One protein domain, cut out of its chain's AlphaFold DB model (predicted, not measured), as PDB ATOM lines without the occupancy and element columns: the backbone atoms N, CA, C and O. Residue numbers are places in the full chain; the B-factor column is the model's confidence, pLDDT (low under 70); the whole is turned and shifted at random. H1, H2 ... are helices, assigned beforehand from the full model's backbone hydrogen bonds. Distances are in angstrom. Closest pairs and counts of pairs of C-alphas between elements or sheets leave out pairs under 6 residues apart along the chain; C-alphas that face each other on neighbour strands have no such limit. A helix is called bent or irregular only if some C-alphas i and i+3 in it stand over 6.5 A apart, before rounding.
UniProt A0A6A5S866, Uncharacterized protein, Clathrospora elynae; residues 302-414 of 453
ATOM      1  N   LEU A 302     199.728 190.649 186.368       95.06
ATOM      2  CA  LEU A 302     199.316 190.682 187.771       95.06
ATOM      3  C   LEU A 302     198.462 191.913 188.084       95.06
ATOM      4  O   LEU A 302     197.449 191.791 188.761       95.06
ATOM      5  N   GLU A 303     198.842 193.084 187.573       96.62
ATOM      6  CA  GLU A 303     198.075 194.318 187.769       96.62
ATOM      7  C   GLU A 303     196.650 194.177 187.223       96.62
ATOM      8  O   GLU A 303     195.689 194.362 187.966       96.62
ATOM      9  N   ALA A 304     196.515 193.776 185.956       94.94
ATOM     10  CA  ALA A 304     195.220 193.626 185.299       94.94
ATOM     11  C   ALA A 304     194.335 192.580 185.999       94.94
ATOM     12  O   ALA A 304     193.154 192.829 186.237       94.94
ATOM     13  N   CYS A 305     194.920 191.440 186.380       94.31
ATOM     14  CA  CYS A 305     194.238 190.387 187.126       94.31
ATOM     15  C   CYS A 305     193.729 190.881 188.488       94.31
ATOM     16  O   CYS A 305     192.593 190.606 188.876       94.31
ATOM     17  N   LEU A 306     194.565 191.612 189.229       96.38
ATOM     18  CA  LEU A 306     194.186 192.156 190.529       96.38
ATOM     19  C   LEU A 306     193.131 193.257 190.392       96.38
ATOM     20  O   LEU A 306     192.207 193.291 191.195       96.38
ATOM     21  N   SER A 307     193.224 194.125 189.384       95.94
ATOM     22  CA  SER A 307     192.203 195.140 189.105       95.94
ATOM     23  C   SER A 307     190.838 194.515 188.826       95.94
ATOM     24  O   SER A 307     189.859 194.907 189.456       95.94
ATOM     25  N   ASP A 308     190.780 193.516 187.940       93.81
ATOM     26  CA  ASP A 308     189.549 192.777 187.623       93.81
ATOM     27  C   ASP A 308     188.958 192.117 188.876       93.81
ATOM     28  O   ASP A 308     187.772 192.257 189.162       93.81
ATOM     29  N   PHE A 309     189.798 191.473 189.687       94.81
ATOM     30  CA  PHE A 309     189.369 190.872 190.948       94.81
ATOM     31  C   PHE A 309     188.807 191.906 191.934       94.81
ATOM     32  O   PHE A 309     187.725 191.718 192.485       94.81
ATOM     33  N   LEU A 310     189.519 193.015 192.153       95.50
ATOM     34  CA  LEU A 310     189.119 194.044 193.115       95.50
ATOM     35  C   LEU A 310     187.820 194.750 192.708       95.50
ATOM     36  O   LEU A 310     187.007 195.063 193.574       95.50
ATOM     37  N   GLN A 311     187.589 194.964 191.411       93.75
ATOM     38  CA  GLN A 311     186.358 195.582 190.903       93.75
ATOM     39  C   GLN A 311     185.101 194.742 191.163       93.75
ATOM     40  O   GLN A 311     184.004 195.292 191.188       93.75
ATOM     41  N   GLN A 312     185.249 193.438 191.404       92.50
ATOM     42  CA  GLN A 312     184.132 192.552 191.741       92.50
ATOM     43  C   GLN A 312     183.815 192.523 193.247       92.50
ATOM     44  O   GLN A 312     182.872 191.852 193.662       92.50
ATOM     45  N   MET A 313     184.576 193.238 194.086       91.31
ATOM     46  CA  MET A 313     184.351 193.242 195.533       91.31
ATOM     47  C   MET A 313     183.073 194.017 195.900       91.31
ATOM     48  O   MET A 313     182.982 195.204 195.573       91.31
ATOM     49  N   PRO A 314     182.137 193.426 196.672       90.31
ATOM     50  CA  PRO A 314     180.894 194.100 197.063       90.31
ATOM     51  C   PRO A 314     181.110 195.357 197.913       90.31
ATOM     52  O   PRO A 314     180.311 196.289 197.880       90.31
ATOM     53  N   SER A 315     182.174 195.381 198.721       91.44
ATOM     54  CA  SER A 315     182.522 196.523 199.567       91.44
ATOM     55  C   SER A 315     183.995 196.506 199.973       91.44
ATOM     56  O   SER A 315     184.678 195.485 199.887       91.44
ATOM     57  N   GLN A 316     184.484 197.633 200.501       91.06
ATOM     58  CA  GLN A 316     185.872 197.763 200.961       91.06
ATOM     59  C   GLN A 316     186.216 196.848 202.148       91.06
ATOM     60  O   GLN A 316     187.392 196.576 202.379       91.06
ATOM     61  N   ALA A 317     185.226 196.353 202.900       91.25
ATOM     62  CA  ALA A 317     185.468 195.435 204.016       91.25
ATOM     63  C   ALA A 317     186.100 194.108 203.549       91.25
ATOM     64  O   ALA A 317     186.907 193.515 204.266       91.25
ATOM     65  N   TRP A 318     185.801 193.690 202.315       94.75
ATOM     66  CA  TRP A 318     186.321 192.461 201.711       94.75
ATOM     67  C   TRP A 318     187.821 192.524 201.416       94.75
ATOM     68  O   TRP A 318     188.475 191.484 201.335       94.75
ATOM     69  N   LEU A 319     188.390 193.731 201.312       95.44
ATOM     70  CA  LEU A 319     189.820 193.918 201.069       95.44
ATOM     71  C   LEU A 319     190.680 193.232 202.135       95.44
ATOM     72  O   LEU A 319     191.727 192.670 201.818       95.44
ATOM     73  N   TRP A 320     190.235 193.283 203.391       94.75
ATOM     74  CA  TRP A 320     191.044 192.906 204.548       94.75
ATOM     75  C   TRP A 320     190.945 191.422 204.872       94.75
ATOM     76  O   TRP A 320     191.963 190.773 205.071       94.75
ATOM     77  N   HIS A 321     189.725 190.889 204.915       90.69
ATOM     78  CA  HIS A 321     189.474 189.537 205.421       90.69
ATOM     79  C   HIS A 321     189.421 188.471 204.326       90.69
ATOM     80  O   HIS A 321     189.543 187.290 204.630       90.69
ATOM     81  N   PHE A 322     189.275 188.881 203.062       93.69
ATOM     82  CA  PHE A 322     189.158 187.963 201.933       93.69
ATOM     83  C   PHE A 322     190.231 188.218 200.869       93.69
ATOM     84  O   PHE A 322     191.046 187.335 200.594       93.69
ATOM     85  N   ALA A 323     190.289 189.428 200.303       95.75
ATOM     86  CA  ALA A 323     191.184 189.712 199.184       95.75
ATOM     87  C   ALA A 323     192.665 189.613 199.580       95.75
ATOM     88  O   ALA A 323     193.428 188.928 198.902       95.75
ATOM     89  N   ALA A 324     193.080 190.265 200.673       97.06
ATOM     90  CA  ALA A 324     194.485 190.266 201.075       97.06
ATOM     91  C   ALA A 324     195.029 188.858 201.406       97.06
ATOM     92  O   ALA A 324     196.066 188.509 200.833       97.06
ATOM     93  N   PRO A 325     194.348 188.011 202.210       95.56
ATOM     94  CA  PRO A 325     194.796 186.638 202.456       95.56
ATOM     95  C   PRO A 325     194.821 185.775 201.189       95.56
ATOM     96  O   PRO A 325     195.767 185.013 200.972       95.56
ATOM     97  N   LEU A 326     193.814 185.912 200.315       95.88
ATOM     98  CA  LEU A 326     193.751 185.154 199.066       95.88
ATOM     99  C   LEU A 326     194.908 185.522 198.130       95.88
ATOM    100  O   LEU A 326     195.642 184.633 197.693       95.88
ATOM    101  N   ILE A 327     195.113 186.818 197.877       97.38
ATOM    102  CA  ILE A 327     196.214 187.323 197.047       97.38
ATOM    103  C   ILE A 327     197.549 186.882 197.643       97.38
ATOM    104  O   ILE A 327     198.375 186.317 196.932       97.38
ATOM    105  N   ALA A 328     197.754 187.057 198.950       97.19
ATOM    106  CA  ALA A 328     198.977 186.631 199.622       97.19
ATOM    107  C   ALA A 328     199.267 185.133 199.444       97.19
ATOM    108  O   ALA A 328     200.406 184.757 199.160       97.19
ATOM    109  N   SER A 329     198.249 184.275 199.557       95.88
ATOM    110  CA  SER A 329     198.403 182.830 199.353       95.88
ATOM    111  C   SER A 329     198.775 182.475 197.905       95.88
ATOM    112  O   SER A 329     199.616 181.604 197.680       95.88
ATOM    113  N   ALA A 330     198.211 183.184 196.920       94.88
ATOM    114  CA  ALA A 330     198.529 183.008 195.506       94.88
ATOM    115  C   ALA A 330     199.958 183.478 195.185       94.88
ATOM    116  O   ALA A 330     200.720 182.773 194.519       94.88
ATOM    117  N   LEU A 331     200.360 184.634 195.727       95.81
ATOM    118  CA  LEU A 331     201.726 185.145 195.612       95.81
ATOM    119  C   LEU A 331     202.732 184.189 196.257       95.81
ATOM    120  O   LEU A 331     203.799 183.967 195.689       95.81
ATOM    121  N   LEU A 332     202.406 183.577 197.400       93.94
ATOM    122  CA  LEU A 332     203.237 182.547 198.029       93.94
ATOM    123  C   LEU A 332     203.410 181.325 197.125       93.94
ATOM    124  O   LEU A 332     204.538 180.866 196.946       93.94
ATOM    125  N   LEU A 333     202.328 180.821 196.530       91.88
ATOM    126  CA  LEU A 333     202.395 179.687 195.610       91.88
ATOM    127  C   LEU A 333     203.343 179.974 194.435       91.88
ATOM    128  O   LEU A 333     204.216 179.162 194.132       91.88
ATOM    129  N   ALA A 334     203.221 181.153 193.828       90.94
ATOM    130  CA  ALA A 334     204.071 181.578 192.719       90.94
ATOM    131  C   ALA A 334     205.530 181.863 193.131       90.94
ATOM    132  O   ALA A 334     206.472 181.665 192.360       90.94
ATOM    133  N   SER A 335     205.728 182.325 194.365       91.75
ATOM    134  CA  SER A 335     207.032 182.727 194.902       91.75
ATOM    135  C   SER A 335     207.889 181.572 195.382       91.75
ATOM    136  O   SER A 335     209.093 181.748 195.565       91.75
ATOM    137  N   TYR A 336     207.318 180.394 195.610       90.00
ATOM    138  CA  TYR A 336     208.086 179.268 196.127       90.00
ATOM    139  C   TYR A 336     207.656 177.934 195.508       90.00
ATOM    140  O   TYR A 336     207.187 177.045 196.228       90.00
ATOM    141  N   PRO A 337     207.833 177.772 194.183       84.69
ATOM    142  CA  PRO A 337     207.729 176.463 193.563       84.69
ATOM    143  C   PRO A 337     208.875 175.547 194.038       84.69
ATOM    144  O   PRO A 337     209.863 176.026 194.613       84.69
ATOM    145  N   PRO A 338     208.776 174.227 193.804       81.75
ATOM    146  CA  PRO A 338     209.852 173.292 194.117       81.75
ATOM    147  C   PRO A 338     211.199 173.756 193.548       81.75
ATOM    148  O   PRO A 338     211.267 174.257 192.425       81.75
ATOM    149  N   ASN A 339     212.268 173.588 194.327       78.81
ATOM    150  CA  ASN A 339     213.642 174.001 193.999       78.81
ATOM    151  C   ASN A 339     213.885 175.513 193.856       78.81
ATOM    152  O   ASN A 339     215.008 175.908 193.559       78.81
ATOM    153  N   ALA A 340     212.891 176.376 194.083       85.12
ATOM    154  CA  ALA A 340     213.134 177.812 194.113       85.12
ATOM    155  C   ALA A 340     213.912 178.231 195.365       85.12
ATOM    156  O   ALA A 340     213.705 177.708 196.466       85.12
ATOM    157  N   HIS A 341     214.753 179.256 195.221       90.44
ATOM    158  CA  HIS A 341     215.415 179.866 196.369       90.44
ATOM    159  C   HIS A 341     214.393 180.490 197.328       90.44
ATOM    160  O   HIS A 341     213.465 181.187 196.908       90.44
ATOM    161  N   ASN A 342     214.581 180.241 198.627       90.31
ATOM    162  CA  ASN A 342     213.628 180.596 199.676       90.31
ATOM    163  C   ASN A 342     213.823 182.035 200.172       90.31
ATOM    164  O   ASN A 342     214.090 182.221 201.348       90.31
ATOM    165  N   PHE A 343     213.739 183.028 199.286       94.00
ATOM    166  CA  PHE A 343     213.889 184.444 199.646       94.00
ATOM    167  C   PHE A 343     212.890 184.915 200.714       94.00
ATOM    168  O   PHE A 343     211.791 184.375 200.828       94.00
ATOM    169  N   ALA A 344     213.234 185.984 201.437       94.12
ATOM    170  CA  ALA A 344     212.309 186.639 202.355       94.12
ATOM    171  C   ALA A 344     211.084 187.212 201.598       94.12
ATOM    172  O   ALA A 344     211.267 187.811 200.530       94.12
ATOM    173  N   PRO A 345     209.857 187.097 202.148       95.25
ATOM    174  CA  PRO A 345     208.640 187.629 201.525       95.25
ATOM    175  C   PRO A 345     208.735 189.116 201.202       95.25
ATOM    176  O   PRO A 345     208.341 189.539 200.123       95.25
ATOM    177  N   ASP A 346     209.324 189.899 202.103       95.31
ATOM    178  CA  ASP A 346     209.601 191.324 201.938       95.31
ATOM    179  C   ASP A 346     210.365 191.650 200.658       95.31
ATOM    180  O   ASP A 346     209.981 192.541 199.900       95.31
ATOM    181  N   TYR A 347     211.451 190.914 200.420       94.56
ATOM    182  CA  TYR A 347     212.304 191.117 199.261       94.56
ATOM    183  C   TYR A 347     211.550 190.776 197.972       94.56
ATOM    184  O   TYR A 347     211.499 191.601 197.062       94.56
ATOM    185  N   LEU A 348     210.892 189.612 197.921       94.62
ATOM    186  CA  LEU A 348     210.115 189.203 196.747       94.62
ATOM    187  C   LEU A 348     208.934 190.131 196.481       94.62
ATOM    188  O   LEU A 348     208.697 190.509 195.339       94.62
ATOM    189  N   PHE A 349     208.207 190.524 197.525       96.50
ATOM    190  CA  PHE A 349     207.063 191.411 197.390       96.50
ATOM    191  C   PHE A 349     207.483 192.760 196.833       96.50
ATOM    192  O   PHE A 349     206.907 193.210 195.846       96.50
ATOM    193  N   ASN A 350     208.517 193.377 197.402       94.69
ATOM    194  CA  ASN A 350     209.012 194.660 196.919       94.69
ATOM    195  C   ASN A 350     209.547 194.579 195.487       94.69
ATOM    196  O   ASN A 350     209.272 195.486 194.704       94.69
ATOM    197  N   ALA A 351     210.253 193.498 195.143       93.06
ATOM    198  CA  ALA A 351     210.846 193.324 193.822       93.06
ATOM    199  C   ALA A 351     209.827 192.967 192.726       93.06
ATOM    200  O   ALA A 351     209.988 193.413 191.595       93.06
ATOM    201  N   LEU A 352     208.797 192.166 193.033       94.25
ATOM    202  CA  LEU A 352     207.937 191.545 192.012       94.25
ATOM    203  C   LEU A 352     206.467 191.984 192.058       94.25
ATOM    204  O   LEU A 352     205.822 192.045 191.015       94.25
ATOM    205  N   TYR A 353     205.913 192.265 193.242       96.69
ATOM    206  CA  TYR A 353     204.452 192.343 193.427       96.69
ATOM    207  C   TYR A 353     203.955 193.714 193.885       96.69
ATOM    208  O   TYR A 353     202.836 194.114 193.580       96.69
ATOM    209  N   SER A 354     204.793 194.476 194.580       96.88
ATOM    210  CA  SER A 354     204.428 195.730 195.239       96.88
ATOM    211  C   SER A 354     203.945 196.799 194.251       96.88
ATOM    212  O   SER A 354     202.980 197.507 194.536       96.88
ATOM    213  N   ALA A 355     204.581 196.904 193.078       97.06
ATOM    214  CA  ALA A 355     204.161 197.833 192.029       97.06
ATOM    215  C   ALA A 355     202.818 197.425 191.383       97.06
ATOM    216  O   ALA A 355     201.895 198.239 191.464       97.06
ATOM    217  N   PRO A 356     202.638 196.184 190.878       97.06
ATOM    218  CA  PRO A 356     201.336 195.714 190.396       97.06
ATOM    219  C   PRO A 356     200.208 195.836 191.428       97.06
ATOM    220  O   PRO A 356     199.116 196.285 191.096       97.06
ATOM    221  N   CYS A 357     200.461 195.507 192.703       97.69
ATOM    222  CA  CYS A 357     199.455 195.646 193.758       97.69
ATOM    223  C   CYS A 357     199.048 197.109 193.990       97.69
ATOM    224  O   CYS A 357     197.863 197.379 194.179       97.69
ATOM    225  N   ARG A 358     200.008 198.050 193.981       97.94
ATOM    226  CA  ARG A 358     199.727 199.492 194.103       97.94
ATOM    227  C   ARG A 358     198.908 200.010 192.927       97.94
ATOM    228  O   ARG A 358     197.963 200.762 193.145       97.94
ATOM    229  N   ALA A 359     199.282 199.624 191.712       97.62
ATOM    230  CA  ALA A 359     198.576 200.039 190.512       97.62
ATOM    231  C   ALA A 359     197.141 199.487 190.506       97.62
ATOM    232  O   ALA A 359     196.190 200.253 190.368       97.62
ATOM    233  N   ALA A 360     196.966 198.203 190.834       97.31
ATOM    234  CA  ALA A 360     195.652 197.576 190.894       97.31
ATOM    235  C   ALA A 360     194.711 198.239 191.913       97.31
ATOM    236  O   ALA A 360     193.590 198.617 191.568       97.31
ATOM    237  N   ILE A 361     195.154 198.463 193.157       97.69
ATOM    238  CA  ILE A 361     194.298 199.100 194.176       97.69
ATOM    239  C   ILE A 361     193.988 200.570 193.853       97.69
ATOM    240  O   ILE A 361     192.936 201.073 194.249       97.69
ATOM    241  N   ALA A 362     194.854 201.254 193.097       97.12
ATOM    242  CA  ALA A 362     194.586 202.611 192.630       97.12
ATOM    243  C   ALA A 362     193.431 202.672 191.617       97.12
ATOM    244  O   ALA A 362     192.728 203.678 191.570       97.12
ATOM    245  N   THR A 363     193.179 201.589 190.871       95.94
ATOM    246  CA  THR A 363     191.991 201.479 190.002       95.94
ATOM    247  C   THR A 363     190.693 201.255 190.783       95.94
ATOM    248  O   THR A 363     189.618 201.575 190.288       95.94
ATOM    249  N   TYR A 364     190.784 200.725 192.005       96.06
ATOM    250  CA  TYR A 364     189.628 200.418 192.848       96.06
ATOM    251  C   TYR A 364     189.187 201.609 193.714       96.06
ATOM    252  O   TYR A 364     187.999 201.809 193.951       96.06
ATOM    253  N   THR A 365     190.130 202.412 194.217       95.31
ATOM    254  CA  THR A 365     189.820 203.547 195.097       95.31
ATOM    255  C   THR A 365     190.826 204.680 194.952       95.31
ATOM    256  O   THR A 365     192.025 204.441 194.847       95.31
ATOM    257  N   MET A 366     190.358 205.929 195.035       94.56
ATOM    258  CA  MET A 366     191.210 207.129 195.015       94.56
ATOM    259  C   MET A 366     191.829 207.449 196.389       94.56
ATOM    260  O   MET A 366     192.724 208.290 196.503       94.56
ATOM    261  N   HIS A 367     191.378 206.781 197.459       96.19
ATOM    262  CA  HIS A 367     191.854 207.038 198.817       96.19
ATOM    263  C   HIS A 367     193.238 206.419 199.062       96.19
ATOM    264  O   HIS A 367     193.363 205.234 199.377       96.19
ATOM    265  N   LYS A 368     194.289 207.247 199.006       95.94
ATOM    266  CA  LYS A 368     195.694 206.829 199.200       95.94
ATOM    267  C   LYS A 368     195.955 206.069 200.510       95.94
ATOM    268  O   LYS A 368     196.795 205.172 200.543       95.94
ATOM    269  N   GLU A 369     195.235 206.398 201.584       96.56
ATOM    270  CA  GLU A 369     195.323 205.679 202.865       96.56
ATOM    271  C   GLU A 369     194.913 204.209 202.719       96.56
ATOM    272  O   GLU A 369     195.613 203.316 203.194       96.56
ATOM    273  N   ILE A 370     193.807 203.954 202.015       95.56
ATOM    274  CA  ILE A 370     193.280 202.608 201.781       95.56
ATOM    275  C   ILE A 370     194.230 201.830 200.880       95.56
ATOM    276  O   ILE A 370     194.569 200.694 201.199       95.56
ATOM    277  N   GLN A 371     194.729 202.461 199.811       97.06
ATOM    278  CA  GLN A 371     195.712 201.854 198.912       97.06
ATOM    279  C   GLN A 371     196.949 201.363 199.677       97.06
ATOM    280  O   GLN A 371     197.343 200.202 199.563       97.06
ATOM    281  N   ARG A 372     197.541 202.226 200.515       96.94
ATOM    282  CA  ARG A 372     198.715 201.865 201.319       96.94
ATOM    283  C   ARG A 372     198.395 200.789 202.353       96.94
ATOM    284  O   ARG A 372     199.176 199.849 202.490       96.94
ATOM    285  N   LYS A 373     197.271 200.904 203.071       97.44
ATOM    286  CA  LYS A 373     196.849 199.883 204.041       97.44
ATOM    287  C   LYS A 373     196.657 198.527 203.361       97.44
ATOM    288  O   LYS A 373     197.125 197.532 203.900       97.44
ATOM    289  N   PHE A 374     196.051 198.484 202.175       97.75
ATOM    290  CA  PHE A 374     195.810 197.249 201.427       97.75
ATOM    291  C   PHE A 374     197.107 196.565 201.010       97.75
ATOM    292  O   PHE A 374     197.309 195.394 201.316       97.75
ATOM    293  N   VAL A 375     198.035 197.305 200.401       98.00
ATOM    294  CA  VAL A 375     199.350 196.762 200.023       98.00
ATOM    295  C   VAL A 375     200.108 196.253 201.256       98.00
ATOM    296  O   VAL A 375     200.720 195.187 201.213       98.00
ATOM    297  N   SER A 376     200.020 196.975 202.378       97.75
ATOM    298  CA  SER A 376     200.588 196.545 203.661       97.75
ATOM    299  C   SER A 376     199.915 195.279 204.205       97.75
ATOM    300  O   SER A 376     200.608 194.419 204.743       97.75
ATOM    301  N   ALA A 377     198.596 195.141 204.056       98.12
ATOM    302  CA  ALA A 377     197.846 193.958 204.471       98.12
ATOM    303  C   ALA A 377     198.216 192.729 203.629       98.12
ATOM    304  O   ALA A 377     198.497 191.680 204.196       98.12
ATOM    305  N   VAL A 378     198.331 192.864 202.301       98.31
ATOM    306  CA  VAL A 378     198.794 191.769 201.427       98.31
ATOM    307  C   VAL A 378     200.195 191.309 201.836       98.31
ATOM    308  O   VAL A 378     200.432 190.112 201.985       98.31
ATOM    309  N   LEU A 379     201.127 192.240 202.074       98.38
ATOM    310  CA  LEU A 379     202.468 191.892 202.554       98.38
ATOM    311  C   LEU A 379     202.434 191.244 203.949       98.38
ATOM    312  O   LEU A 379     203.196 190.316 204.220       98.38
ATOM    313  N   HIS A 380     201.572 191.724 204.845       98.12
ATOM    314  CA  HIS A 380     201.413 191.156 206.181       98.12
ATOM    315  C   HIS A 380     200.944 189.698 206.119       98.12
ATOM    316  O   HIS A 380     201.607 188.829 206.686       98.12
ATOM    317  N   GLU A 381     199.884 189.423 205.362       97.69
ATOM    318  CA  GLU A 381     199.383 188.068 205.127       97.69
ATOM    319  C   GLU A 381     200.440 187.194 204.447       97.69
ATOM    320  O   GLU A 381     200.681 186.057 204.851       97.69
ATOM    321  N   PHE A 382     201.178 187.746 203.479       97.31
ATOM    322  CA  PHE A 382     202.242 187.014 202.799       97.31
ATOM    323  C   PHE A 382     203.344 186.571 203.778       97.31
ATOM    324  O   PHE A 382     203.795 185.422 203.737       97.31
ATOM    325  N   ARG A 383     203.726 187.439 204.725       96.69
ATOM    326  CA  ARG A 383     204.657 187.092 205.811       96.69
ATOM    327  C   ARG A 383     204.075 186.044 206.761       96.69
ATOM    328  O   ARG A 383     204.823 185.161 207.181       96.69
ATOM    329  N   ILE A 384     202.792 186.135 207.120       94.75
ATOM    330  CA  ILE A 384     202.134 185.160 208.006       94.75
ATOM    331  C   ILE A 384     202.175 183.773 207.371       94.75
ATOM    332  O   ILE A 384     202.715 182.847 207.975       94.75
ATOM    333  N   ILE A 385     201.678 183.628 206.140       93.12
ATOM    334  CA  ILE A 385     201.587 182.313 205.496       93.12
ATOM    335  C   ILE A 385     202.992 181.745 205.233       93.12
ATOM    336  O   ILE A 385     203.218 180.547 205.402       93.12
ATOM    337  N   PHE A 386     203.979 182.591 204.913       93.94
ATOM    338  CA  PHE A 386     205.377 182.166 204.809       93.94
ATOM    339  C   PHE A 386     205.950 181.643 206.136       93.94
ATOM    340  O   PHE A 386     206.626 180.615 206.145       93.94
ATOM    341  N   LYS A 387     205.674 182.309 207.265       92.38
ATOM    342  CA  LYS A 387     206.081 181.813 208.590       92.38
ATOM    343  C   LYS A 387     205.425 180.468 208.891       92.38
ATOM    344  O   LYS A 387     206.123 179.542 209.285       92.38
ATOM    345  N   THR A 388     204.126 180.337 208.629       90.38
ATOM    346  CA  THR A 388     203.387 179.075 208.779       90.38
ATOM    347  C   THR A 388     204.009 177.960 207.944       90.38
ATOM    348  O   THR A 388     204.194 176.858 208.446       90.38
ATOM    349  N   ARG A 389     204.404 178.245 206.698       89.12
ATOM    350  CA  ARG A 389     205.120 177.298 205.832       89.12
ATOM    351  C   ARG A 389     206.473 176.873 206.400       89.12
ATOM    352  O   ARG A 389     206.839 175.720 206.255       89.12
ATOM    353  N   ASN A 390     207.240 177.783 206.997       84.56
ATOM    354  CA  ASN A 390     208.544 177.424 207.562       84.56
ATOM    355  C   ASN A 390     208.416 176.652 208.887       84.56
ATOM    356  O   ASN A 390     209.312 175.880 209.217       84.56
ATOM    357  N   SER A 391     207.331 176.865 209.638       84.94
ATOM    358  CA  SER A 391     207.060 176.155 210.895       84.94
ATOM    359  C   SER A 391     206.374 174.800 210.692       84.94
ATOM    360  O   SER A 391     206.578 173.890 211.491       84.94
ATOM    361  N   ASN A 392     205.566 174.656 209.641       75.94
ATOM    362  CA  ASN A 392     204.813 173.440 209.336       75.94
ATOM    363  C   ASN A 392     205.483 172.654 208.203       75.94
ATOM    364  O   ASN A 392     206.149 173.215 207.345       75.94
ATOM    365  N   THR A 393     205.240 171.350 208.112       74.38
ATOM    366  CA  THR A 393     205.728 170.512 206.997       74.38
ATOM    367  C   THR A 393     204.874 170.623 205.724       74.38
ATOM    368  O   THR A 393     205.034 169.830 204.797       74.38
ATOM    369  N   LEU A 394     203.949 171.587 205.661       83.50
ATOM    370  CA  LEU A 394     203.030 171.754 204.535       83.50
ATOM    371  C   LEU A 394     203.720 172.426 203.345       83.50
ATOM    372  O   LEU A 394     204.457 173.403 203.501       83.50
ATOM    373  N   SER A 395     203.426 171.949 202.133       86.25
ATOM    374  CA  SER A 395     203.881 172.632 200.923       86.25
ATOM    375  C   SER A 395     203.108 173.939 200.701       86.25
ATOM    376  O   SER A 395     202.021 174.161 201.245       86.25
ATOM    377  N   THR A 396     203.653 174.819 199.858       87.69
ATOM    378  CA  THR A 396     202.955 176.042 199.433       87.69
ATOM    379  C   THR A 396     201.627 175.756 198.747       87.69
ATOM    380  O   THR A 396     200.680 176.523 198.916       87.69
ATOM    381  N   SER A 397     201.538 174.647 198.010       88.06
ATOM    382  CA  SER A 397     200.312 174.243 197.326       88.06
ATOM    383  C   SER A 397     199.223 173.806 198.308       88.06
ATOM    384  O   SER A 397     198.076 174.221 198.153       88.06
ATOM    385  N   GLU A 398     199.573 173.073 199.373       89.88
ATOM    386  CA  GLU A 398     198.627 172.715 200.433       89.88
ATOM    387  C   GLU A 398     198.088 173.949 201.155       89.88
ATOM    388  O   GLU A 398     196.877 174.043 201.358       89.88
ATOM    389  N   LEU A 399     198.961 174.893 201.521       90.31
ATOM    390  CA  LEU A 399     198.559 176.126 202.205       90.31
ATOM    391  C   LEU A 399     197.617 176.960 201.335       90.31
ATOM    392  O   LEU A 399     196.553 177.366 201.794       90.31
ATOM    393  N   HIS A 400     197.960 177.154 200.061       92.75
ATOM    394  CA  HIS A 400     197.094 177.876 199.133       92.75
ATOM    395  C   HIS A 400     195.751 177.160 198.926       92.75
ATOM    396  O   HIS A 400     194.699 177.798 198.947       92.75
ATOM    397  N   ARG A 401     195.754 175.825 198.813       91.25
ATOM    398  CA  ARG A 401     194.522 175.027 198.720       91.25
ATOM    399  C   ARG A 401     193.638 175.202 199.955       91.25
ATOM    400  O   ARG A 401     192.431 175.341 199.806       91.25
ATOM    401  N   GLN A 402     194.212 175.221 201.157       91.56
ATOM    402  CA  GLN A 402     193.458 175.489 202.386       91.56
ATOM    403  C   GLN A 402     192.827 176.887 202.367       91.56
ATOM    404  O   GLN A 402     191.655 177.019 202.715       91.56
ATOM    405  N   THR A 403     193.554 177.908 201.898       91.75
ATOM    406  CA  THR A 403     193.008 179.264 201.727       91.75
ATOM    407  C   THR A 403     191.843 179.289 200.737       91.75
ATOM    408  O   THR A 403     190.814 179.896 201.034       91.75
ATOM    409  N   LEU A 404     191.958 178.605 199.595       91.25
ATOM    410  CA  LEU A 404     190.867 178.494 198.620       91.25
ATOM    411  C   LEU A 404     189.641 177.794 199.220       91.25
ATOM    412  O   LEU A 404     188.530 178.303 199.101       91.25
ATOM    413  N   SER A 405     189.835 176.668 199.911       89.88
ATOM    414  CA  SER A 405     188.743 175.922 200.548       89.88
ATOM    415  C   SER A 405     188.040 176.731 201.640       89.88
ATOM    416  O   SER A 405     186.813 176.715 201.719       89.88
ATOM    417  N   ALA A 406     188.787 177.476 202.459       89.19
ATOM    418  CA  ALA A 406     188.213 178.325 203.503       89.19
ATOM    419  C   ALA A 406     187.332 179.443 202.919       89.19
ATOM    420  O   ALA A 406     186.304 179.792 203.495       89.19
ATOM    421  N   ASN A 407     187.692 179.955 201.740       87.38
ATOM    422  CA  ASN A 407     187.003 181.068 201.095       87.38
ATOM    423  C   ASN A 407     186.122 180.648 199.903       87.38
ATOM    424  O   ASN A 407     185.730 181.488 199.095       87.38
ATOM    425  N   HIS A 408     185.799 179.357 199.778       84.88
ATOM    426  CA  HIS A 408     185.100 178.818 198.606       84.88
ATOM    427  C   HIS A 408     183.742 179.488 198.347       84.88
ATOM    428  O   HIS A 408     183.379 179.713 197.198       84.88
ATOM    429  N   HIS A 409     183.006 179.825 199.408       85.69
ATOM    430  CA  HIS A 409     181.690 180.451 199.326       85.69
ATOM    431  C   HIS A 409     181.772 181.849 198.705       85.69
ATOM    432  O   HIS A 409     181.000 182.171 197.815       85.69
ATOM    433  N   HIS A 410     182.774 182.638 199.095       85.56
ATOM    434  CA  HIS A 410     183.057 183.945 198.503       85.56
ATOM    435  C   HIS A 410     183.553 183.845 197.053       85.56
ATOM    436  O   HIS A 410     183.227 184.691 196.229       85.56
ATOM    437  N   LEU A 411     184.336 182.812 196.731       84.81
ATOM    438  CA  LEU A 411     184.869 182.597 195.383       84.81
ATOM    439  C   LEU A 411     183.816 182.111 194.381       84.81
ATOM    440  O   LEU A 411     183.959 182.380 193.193       84.81
ATOM    441  N   ALA A 412     182.781 181.400 194.837       82.88
ATOM    442  CA  ALA A 412     181.742 180.838 193.972       82.88
ATOM    443  C   ALA A 412     180.956 181.913 193.197       82.88
ATOM    444  O   ALA A 412     180.532 181.671 192.063       82.88
ATOM    445  N   ASP A 413     180.817 183.099 193.791       82.44
ATOM    446  CA  ASP A 413     180.087 184.228 193.212       82.44
ATOM    447  C   ASP A 413     180.948 185.071 192.256       82.44
ATOM    448  O   ASP A 413     180.420 185.856 191.467       82.44
ATOM    449  N   LEU A 414     182.272 184.883 192.275       83.88
ATOM    450  CA  LEU A 414     183.216 185.631 191.449       83.88
ATOM    451  C   LEU A 414     183.494 184.890 190.142       83.88
ATOM    452  O   LEU A 414     183.862 183.713 190.130       83.88
TER     453      LEU A 414
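This is residues 302 to 414 of the 453 residues of an uncharacterized protein of Clathrospora elynae (UniProt A0A6A5S866). What is the main picture of this model? H2 runs through the middle of a compact helical body, and the long H4 crosses it on one side; H5 packs on H2 running back the other way, while the bent H3 packs on H4 with both of its arms. H1 packs on the arm H3b, and the short H6 with the last residues lies at the far end of H5. What is it made of, and how large is it? The printed part has 113 residues with six named helices, H1 to H6 in order along the chain, and no named strand, and its class is all helix. It is compact, with a radius of gyration of the C-alphas of 13.7 A and spans of 39 by 31 by 20 A.

Which helices come first? H1 is residues 302 to 311, 14.2 A long, and begins at C-alpha 302 at (199.316, 190.682, 187.771). H2 is residues 318 to 335, 23.9 A long, with a kink of 25 degrees near residue 325; it is irregular, but only just, as C-alphas 321 and 324 are 6.7 A apart. Is any helix bent? H3, residues 345 to 364, was assigned as one helix by its hydrogen bonds, but it is bent, with C-alphas 352 and 355 7.3 A apart. Its arms are H3a, residues 345 to 352 and 10.3 A long, and H3b, residues 355 to 364 and 14.8 A long, and their lines stand about perpendicular at 79 degrees. Which helices follow? H4, residues 368 to 391, is the longest at 34.7 A and begins at C-alpha 368 at (195.694, 206.829, 199.200). H5 is residues 396 to 406, 15.5 A long, and H6 is residues 408 to 412, ending at C-alpha 412 at (181.742, 180.838, 193.972).

Which helix is the hub? H4 is the hub, and it touches H2 at a steep tilt of 51 degrees, the same way, where the closest C-alphas, of Ala 328 and Phe 382, are 4.6 A apart. H4 touches H3b with its residues 368 to 375 alone, closest at the C-alphas of Ile 361 and Gln 371, 5.7 A, and H3a with residues 379 to 386 alone, closest at those of Pro 345 and Arg 383, 5.9 A. H4 and H5 only just touch, with 3 pairs of C-alphas within 8 A, the closest being those of Arg 389 and Thr 396 at 6.9 A. What else touches? H2 touches H5 with residues 325 to 333 alone, at a shallow tilt of 23 degrees, opposite ways, closest at the C-alphas of Ser 329 and His 400, 5.1 A. H1 touches H3b at a shallow tilt of 24 degrees, the same way, closest at the C-alphas of Glu 303 and Pro 356, 4.4 A. What stays apart or only near? H6 touches no helix but is near H2, and among the pairs that are apart are H1 and H4, and H2 and H3b. What do the backbone N and O atoms show? Each O i to N i+4 pair is within hydrogen-bond range in H1, H3a, H4, H5 and H6, against 11 of 14 in H2 and 5 of 6 in H3b.

How far does it reach? The two C-alphas farthest apart are those of Met 366 and Thr 393, at 41.2 A. Is there a cut or a long link? The printed part has no cut and no long link; H3 to H4, H4 to H5 and H5 to H6 are tight, and H1 to H2 and H2 to H3 are short. Where is confidence low? The mean pLDDT of the printed part is 92.7, and no printed residue is under 70.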